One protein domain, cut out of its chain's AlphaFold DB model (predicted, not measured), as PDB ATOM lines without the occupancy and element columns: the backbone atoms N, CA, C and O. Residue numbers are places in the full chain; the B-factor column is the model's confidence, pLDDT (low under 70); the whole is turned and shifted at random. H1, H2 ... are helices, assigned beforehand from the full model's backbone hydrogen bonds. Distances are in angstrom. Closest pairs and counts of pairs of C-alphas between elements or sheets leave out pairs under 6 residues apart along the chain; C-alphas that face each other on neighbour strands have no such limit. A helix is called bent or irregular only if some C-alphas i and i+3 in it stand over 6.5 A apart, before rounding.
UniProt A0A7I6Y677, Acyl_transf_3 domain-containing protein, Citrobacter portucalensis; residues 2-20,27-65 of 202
ATOM      1  N   LEU A   2     155.591 185.398 148.403       55.38
ATOM      2  CA  LEU A   2     154.116 185.520 148.433       55.38
ATOM      3  C   LEU A   2     153.489 186.516 147.428       55.38
ATOM      4  O   LEU A   2     152.418 186.224 146.909       55.38
ATOM      5  N   ARG A   3     154.144 187.646 147.102       57.31
ATOM      6  CA  ARG A   3     153.611 188.637 146.136       57.31
ATOM      7  C   ARG A   3     153.499 188.098 144.701       57.31
ATOM      8  O   ARG A   3     152.505 188.364 144.036       57.31
ATOM      9  N   HIS A   4     154.461 187.293 144.249       60.50
ATOM     10  CA  HIS A   4     154.451 186.707 142.900       60.50
ATOM     11  C   HIS A   4     153.325 185.671 142.724       60.50
ATOM     12  O   HIS A   4     152.746 185.548 141.649       60.50
ATOM     13  N   LEU A   5     152.943 184.982 143.806       72.00
ATOM     14  CA  LEU A   5     151.821 184.035 143.807       72.00
ATOM     15  C   LEU A   5     150.467 184.744 143.675       72.00
ATOM     16  O   LEU A   5     149.534 184.166 143.128       72.00
ATOM     17  N   THR A   6     150.349 185.993 144.133       77.44
ATOM     18  CA  THR A   6     149.126 186.789 143.964       77.44
ATOM     19  C   THR A   6     148.892 187.158 142.498       77.44
ATOM     20  O   THR A   6     147.771 187.010 142.020       77.44
ATOM     21  N   GLY A   7     149.941 187.552 141.765       83.69
ATOM     22  CA  GLY A   7     149.844 187.838 140.327       83.69
ATOM     23  C   GLY A   7     149.445 186.607 139.505       83.69
ATOM     24  O   GLY A   7     148.533 186.678 138.687       83.69
ATOM     25  N   LEU A   8     150.043 185.445 139.790       84.56
ATOM     26  CA  LEU A   8     149.670 184.195 139.115       84.56
ATOM     27  C   LEU A   8     148.238 183.742 139.439       84.56
ATOM     28  O   LEU A   8     147.535 183.261 138.556       84.56
ATOM     29  N   ARG A   9     147.771 183.930 140.683       86.88
ATOM     30  CA  ARG A   9     146.363 183.679 141.042       86.88
ATOM     31  C   ARG A   9     145.408 184.576 140.270       86.88
ATOM     32  O   ARG A   9     144.351 184.104 139.876       86.88
ATOM     33  N   PHE A  10     145.766 185.844 140.070       88.25
ATOM     34  CA  PHE A  10     144.951 186.756 139.274       88.25
ATOM     35  C   PHE A  10     144.834 186.268 137.828       88.25
ATOM     36  O   PHE A  10     143.724 186.161 137.322       88.25
ATOM     37  N   ILE A  11     145.950 185.882 137.199       87.69
ATOM     38  CA  ILE A  11     145.941 185.324 135.837       87.69
ATOM     39  C   ILE A  11     145.080 184.055 135.780       87.69
ATOM     40  O   ILE A  11     144.223 183.935 134.910       87.69
ATOM     41  N   ALA A  12     145.241 183.137 136.738       87.50
ATOM     42  CA  ALA A  12     144.435 181.920 136.802       87.50
ATOM     43  C   ALA A  12     142.935 182.208 136.998       87.50
ATOM     44  O   ALA A  12     142.107 181.574 136.349       87.50
ATOM     45  N   ALA A  13     142.574 183.174 137.851       88.31
ATOM     46  CA  ALA A  13     141.187 183.612 138.024       88.31
ATOM     47  C   ALA A  13     140.631 184.239 136.740       88.31
ATOM     48  O   ALA A  13     139.496 183.954 136.369       88.31
ATOM     49  N   LEU A  14     141.435 185.046 136.043       88.75
ATOM     50  CA  LEU A  14     141.050 185.660 134.778       88.75
ATOM     51  C   LEU A  14     140.791 184.599 133.702       88.75
ATOM     52  O   LEU A  14     139.779 184.677 133.022       88.75
ATOM     53  N   MET A  15     141.637 183.571 133.593       86.38
ATOM     54  CA  MET A  15     141.405 182.450 132.670       86.38
ATOM     55  C   MET A  15     140.081 181.729 132.954       86.38
ATOM     56  O   MET A  15     139.331 181.432 132.029       86.38
ATOM     57  N   VAL A  16     139.768 181.470 134.231       87.00
ATOM     58  CA  VAL A  16     138.489 180.852 134.621       87.00
ATOM     59  C   VAL A  16     137.317 181.767 134.274       87.00
ATOM     60  O   VAL A  16     136.325 181.296 133.728       87.00
ATOM     61  N   TYR A  17     137.433 183.066 134.553       87.81
ATOM     62  CA  TYR A  17     136.403 184.050 134.232       87.81
ATOM     63  C   TYR A  17     136.126 184.121 132.725       87.81
ATOM     64  O   TYR A  17     134.975 184.003 132.314       87.81
ATOM     65  N   LEU A  18     137.174 184.241 131.903       86.06
ATOM     66  CA  LEU A  18     137.056 184.316 130.444       86.06
ATOM     67  C   LEU A  18     136.402 183.060 129.848       86.06
ATOM     68  O   LEU A  18     135.630 183.180 128.903       86.06
ATOM     69  N   CYS A  19     136.637 181.887 130.438       83.94
ATOM     70  CA  CYS A  19     136.004 180.626 130.037       83.94
ATOM     71  C   CYS A  19     134.486 180.582 130.256       83.94
ATOM     72  O   CYS A  19     133.804 179.795 129.608       83.94
ATOM     73  N   HIS A  20     133.956 181.392 131.175       83.25
ATOM     74  CA  HIS A  20     132.518 181.457 131.451       83.25
ATOM     75  C   HIS A  20     131.823 182.597 130.696       83.25
ATOM     76  O   HIS A  20     130.602 182.727 130.777       83.25
ATOM     77  N   GLY A  27     135.951 185.109 117.054       83.00
ATOM     78  CA  GLY A  27     136.464 184.118 116.104       83.00
ATOM     79  C   GLY A  27     136.905 182.802 116.774       83.00
ATOM     80  O   GLY A  27     137.196 182.785 117.974       83.00
ATOM     81  N   PRO A  28     137.022 181.703 116.001       83.00
ATOM     82  CA  PRO A  28     137.223 180.345 116.525       83.00
ATOM     83  C   PRO A  28     138.454 180.215 117.431       83.00
ATOM     84  O   PRO A  28     138.387 179.563 118.467       83.00
ATOM     85  N   PHE A  29     139.542 180.917 117.101       82.12
ATOM     86  CA  PHE A  29     140.767 180.940 117.904       82.12
ATOM     87  C   PHE A  29     140.551 181.494 119.322       82.12
ATOM     88  O   PHE A  29     141.030 180.923 120.297       82.12
ATOM     89  N   ILE A  30     139.807 182.596 119.460       80.12
ATOM     90  CA  ILE A  30     139.549 183.220 120.767       80.12
ATOM     91  C   ILE A  30     138.602 182.351 121.597       80.12
ATOM     92  O   ILE A  30     138.824 182.181 122.795       80.12
ATOM     93  N   LYS A  31     137.592 181.751 120.955       79.31
ATOM     94  CA  LYS A  31     136.683 180.792 121.594       79.31
ATOM     95  C   LYS A  31     137.439 179.579 122.146       79.31
ATOM     96  O   LYS A  31     137.228 179.197 123.294       79.31
ATOM     97  N   GLU A  32     138.356 179.009 121.366       79.56
ATOM     98  CA  GLU A  32     139.185 177.881 121.801       79.56
ATOM     99  C   GLU A  32     140.186 178.270 122.897       79.56
ATOM    100  O   GLU A  32     140.404 177.510 123.836       79.56
ATOM    101  N   MET A  33     140.765 179.469 122.827       76.06
ATOM    102  CA  MET A  33     141.674 179.958 123.863       76.06
ATOM    103  C   MET A  33     140.955 180.165 125.201       76.06
ATOM    104  O   MET A  33     141.503 179.849 126.258       76.06
ATOM    105  N   PHE A  34     139.725 180.685 125.175       78.94
ATOM    106  CA  PHE A  34     138.957 180.945 126.391       78.94
ATOM    107  C   PHE A  34     138.326 179.676 126.968       78.94
ATOM    108  O   PHE A  34     138.174 179.608 128.183       78.94
ATOM    109  N   SER A  35     138.083 178.621 126.180       74.50
ATOM    110  CA  SER A  35     137.580 177.335 126.700       74.50
ATOM    111  C   SER A  35     138.574 176.590 127.614       74.50
ATOM    112  O   SER A  35     138.206 175.639 128.305       74.50
ATOM    113  N   GLN A  36     139.829 177.046 127.702       77.00
ATOM    114  CA  GLN A  36     140.894 176.439 128.511       77.00
ATOM    115  C   GLN A  36     140.858 176.833 130.004       77.00
ATOM    116  O   GLN A  36     141.873 176.752 130.707       77.00
ATOM    117  N   GLY A  37     139.702 177.245 130.541       76.75
ATOM    118  CA  GLY A  37     139.550 177.650 131.948       76.75
ATOM    119  C   GLY A  37     139.980 176.580 132.963       76.75
ATOM    120  O   GLY A  37     140.411 176.904 134.075       76.75
ATOM    121  N   PHE A  38     139.971 175.300 132.569       79.88
ATOM    122  CA  PHE A  38     140.436 174.184 133.399       79.88
ATOM    123  C   PHE A  38     141.897 174.311 133.849       79.88
ATOM    124  O   PHE A  38     142.272 173.775 134.902       79.88
ATOM    125  N   ILE A  39     142.734 175.003 133.070       83.62
ATOM    126  CA  ILE A  39     144.142 175.240 133.403       83.62
ATOM    127  C   ILE A  39     144.222 176.122 134.651       83.62
ATOM    128  O   ILE A  39     144.954 175.796 135.589       83.62
ATOM    129  N   GLY A  40     143.404 177.178 134.714       85.75
ATOM    130  CA  GLY A  40     143.320 178.068 135.872       85.75
ATOM    131  C   GLY A  40     142.877 177.326 137.136       85.75
ATOM    132  O   GLY A  40     143.532 177.422 138.175       85.75
ATOM    133  N   VAL A  41     141.836 176.493 137.041       86.88
ATOM    134  CA  VAL A  41     141.383 175.645 138.163       86.88
ATOM    135  C   VAL A  41     142.490 174.689 138.622       86.88
ATOM    136  O   VAL A  41     142.746 174.529 139.816       86.88
ATOM    137  N   SER A  42     143.199 174.072 137.675       87.88
ATOM    138  CA  SER A  42     144.318 173.173 137.976       87.88
ATOM    139  C   SER A  42     145.452 173.890 138.707       87.88
ATOM    140  O   SER A  42     146.001 173.337 139.661       87.88
ATOM    141  N   PHE A  43     145.754 175.128 138.317       88.06
ATOM    142  CA  PHE A  43     146.727 175.971 139.002       88.06
ATOM    143  C   PHE A  43     146.320 176.261 140.454       88.06
ATOM    144  O   PHE A  43     147.150 176.127 141.356       88.06
ATOM    145  N   PHE A  44     145.048 176.591 140.716       89.06
ATOM    146  CA  PHE A  44     144.560 176.807 142.085       89.06
ATOM    147  C   PHE A  44     144.725 175.572 142.971       89.06
ATOM    148  O   PHE A  44     145.162 175.703 144.115       89.06
ATOM    149  N   PHE A  45     144.452 174.377 142.444       89.56
ATOM    150  CA  PHE A  45     144.644 173.140 143.199       89.56
ATOM    151  C   PHE A  45     146.113 172.848 143.504       89.56
ATOM    152  O   PHE A  45     146.439 172.535 144.649       89.56
ATOM    153  N   ILE A  46     147.005 173.032 142.525       88.12
ATOM    154  CA  ILE A  46     148.455 172.896 142.731       88.12
ATOM    155  C   ILE A  46     148.934 173.855 143.822       88.12
ATOM    156  O   ILE A  46     149.675 173.481 144.735       88.12
ATOM    157  N   LEU A  47     148.469 175.098 143.758       87.56
ATOM    158  CA  LEU A  47     148.820 176.121 144.723       87.56
ATOM    159  C   LEU A  47     148.258 175.827 146.121       87.56
ATOM    160  O   LEU A  47     148.955 176.045 147.113       87.56
ATOM    161  N   SER A  48     147.031 175.310 146.218       88.25
ATOM    162  CA  SER A  48     146.447 174.865 147.490       88.25
ATOM    163  C   SER A  48     147.296 173.749 148.111       88.25
ATOM    164  O   SER A  48     147.717 173.867 149.263       88.25
ATOM    165  N   GLY A  49     147.672 172.739 147.320       88.00
ATOM    166  CA  GLY A  49     148.560 171.653 147.741       88.00
ATOM    167  C   GLY A  49     149.938 172.125 148.221       88.00
ATOM    168  O   GLY A  49     150.423 171.703 149.278       88.00
ATOM    169  N   PHE A  50     150.550 173.067 147.496       87.25
ATOM    170  CA  PHE A  50     151.812 173.697 147.896       87.25
ATOM    171  C   PHE A  50     151.693 174.418 149.248       87.25
ATOM    172  O   PHE A  50     152.516 174.207 150.137       87.25
ATOM    173  N   ILE A  51     150.650 175.232 149.439       88.31
ATOM    174  CA  ILE A  51     150.437 175.987 150.685       88.31
ATOM    175  C   ILE A  51     150.165 175.053 151.864       88.31
ATOM    176  O   ILE A  51     150.675 175.303 152.957       88.31
ATOM    177  N   LEU A  52     149.375 173.996 151.659       90.75
ATOM    178  CA  LEU A  52     149.117 172.975 152.676       90.75
ATOM    179  C   LEU A  52     150.417 172.311 153.122       90.75
ATOM    180  O   LEU A  52     150.699 172.276 154.320       90.75
ATOM    181  N   SER A  53     151.220 171.855 152.160       89.69
ATOM    182  CA  SER A  53     152.520 171.229 152.420       89.69
ATOM    183  C   SER A  53     153.428 172.182 153.199       89.69
ATOM    184  O   SER A  53     153.858 171.854 154.300       89.69
ATOM    185  N   TYR A  54     153.608 173.408 152.704       88.69
ATOM    186  CA  TYR A  54     154.461 174.415 153.338       88.69
ATOM    187  C   TYR A  54     154.005 174.811 154.754       88.69
ATOM    188  O   TYR A  54     154.827 175.038 155.634       88.69
ATOM    189  N   SER A  55     152.694 174.904 154.997       90.38
ATOM    190  CA  SER A  55     152.169 175.467 156.252       90.38
ATOM    191  C   SER A  55     151.897 174.429 157.342       90.38
ATOM    192  O   SER A  55     151.877 174.784 158.525       90.38
ATOM    193  N   TYR A  56     151.613 173.179 156.957       92.50
ATOM    194  CA  TYR A  56     151.083 172.154 157.862       92.50
ATOM    195  C   TYR A  56     151.863 170.841 157.879       92.50
ATOM    196  O   TYR A  56     151.661 170.083 158.827       92.50
ATOM    197  N   GLU A  57     152.738 170.548 156.908       91.94
ATOM    198  CA  GLU A  57     153.446 169.257 156.876       91.94
ATOM    199  C   GLU A  57     154.257 169.027 158.160       91.94
ATOM    200  O   GLU A  57     154.007 168.052 158.875       91.94
ATOM    201  N   ASP A  58     155.143 169.960 158.513       92.38
ATOM    202  CA  ASP A  58     155.977 169.838 159.715       92.38
ATOM    203  C   ASP A  58     155.147 169.898 160.999       92.38
ATOM    204  O   ASP A  58     155.381 169.136 161.936       92.38
ATOM    205  N   LYS A  59     154.109 170.742 161.033       93.19
ATOM    206  CA  LYS A  59     153.227 170.865 162.205       93.19
ATOM    207  C   LYS A  59     152.458 169.577 162.488       93.19
ATOM    208  O   LYS A  59     152.261 169.235 163.652       93.19
ATOM    209  N   LEU A  60     152.020 168.866 161.448       93.75
ATOM    210  CA  LEU A  60     151.319 167.587 161.577       93.75
ATOM    211  C   LEU A  60     152.282 166.440 161.904       93.75
ATOM    212  O   LEU A  60     151.947 165.581 162.723       93.75
ATOM    213  N   LYS A  61     153.479 166.419 161.302       92.00
ATOM    214  CA  LYS A  61     154.510 165.404 161.587       92.00
ATOM    215  C   LYS A  61     155.031 165.503 163.018       92.00
ATOM    216  O   LYS A  61     155.075 164.492 163.713       92.00
ATOM    217  N   ASN A  62     155.303 166.720 163.483       93.19
ATOM    218  CA  ASN A  62     155.794 166.997 164.834       93.19
ATOM    219  C   ASN A  62     154.666 167.111 165.875       93.19
ATOM    220  O   ASN A  62     154.918 167.486 167.014       93.19
ATOM    221  N   LYS A  63     153.414 166.807 165.495       92.06
ATOM    222  CA  LYS A  63     152.217 166.851 166.359       92.06
ATOM    223  C   LYS A  63     151.941 168.213 167.024       92.06
ATOM    224  O   LYS A  63     151.144 168.278 167.954       92.06
ATOM    225  N   VAL A  64     152.522 169.301 166.513       94.69
ATOM    226  CA  VAL A  64     152.226 170.686 166.932       94.69
ATOM    227  C   VAL A  64     150.767 171.039 166.637       94.69
ATOM    228  O   VAL A  64     150.128 171.784 167.372       94.69
ATOM    229  N   THR A  65     150.216 170.500 165.550       93.94
ATOM    230  CA  THR A  65     148.791 170.591 165.221       93.94
ATOM    231  C   THR A  65     148.215 169.187 165.135       93.94
ATOM    232  O   THR A  65     148.770 168.321 164.459       93.94
TER     233      THR A  65
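Overview. This is residues 2 to 20 and 27 to 65 of the 202 residues of the protein "Acyl_transf_3 domain-containing protein" of Citrobacter portucalensis (UniProt A0A7I6Y677). One long helix, H3, and a second helix, H1, make a narrow V that is closed near the start of H3 and the end of H1, while the short helix H2 sits beyond the tip of the V, nearly in line with H3, and lengthens the whole. On the open side of the V residues 48 to 55, which belong to H3, and residues 58 to 63, of which 58 to 61 belong to H3, stick out. You have 58 residues printed, with three named helices in the order H1, H2, H3 along the chain and no named strand; the class is all helix. The whole is only just extended, close to loose, with a radius of gyration of the C-alphas of 15.9 A, and it spans 55 by 20 by 13 A.

Arrangement. Begin with the longest helix, H3, residues 37 to 61, and look at its residues 37 to 44, with which alone it touches H1, residues 2 to 19. The closest C-alphas there are those of Ala 12 and Gly 40, 4.1 A apart. H1 and H3 run opposite ways at a shallow tilt of 34.7 degrees, only just short of steep. Next look at residues 15 to 19 of H1, with which alone it touches H2, residues 28 to 34. H1 and H2 only just touch, with 3 pairs of C-alphas within 8 A, the closest being those of Cys 19 and Phe 34 at 4.7 A. They run opposite ways at a steep tilt of 43 degrees. H2 and H3 meet only through their link. In H2 every O i to N i+4 pair is within hydrogen-bond range; in H1 13 of 14 are, and in H3 19 of 21.

Along the chain. Find C-alpha 37 at (139.550, 177.650, 131.948); from there H3 runs 35.4 A to C-alpha 61 at (154.510, 165.404, 161.587). It has a kink of 41 degrees near residue 55 and is irregular, with C-alphas 55 and 58 being 7.6 A apart. Find C-alpha 2 at (154.116, 185.520, 148.433), where H1 begins; it runs 26.3 A to C-alpha 19. H2 measures 10.0 A from C-alpha 28 to C-alpha 34.

Size, cuts and confidence. The two C-alphas farthest apart are those of Gly 27 and Lys 63, at 55.4 A, and the outline is a rod. Between residues 20 and 27 you meet a cut: residues 21 to 26 are not printed, and the C-alphas of His 20 and Gly 27 are 16.1 A apart. The link from H1 to H2 is the link across the cut; the link from H2 to H3 is tight. The mean pLDDT of the printed part is 84.7, and the model's confidence is low, under 70, at residues 2 to 4.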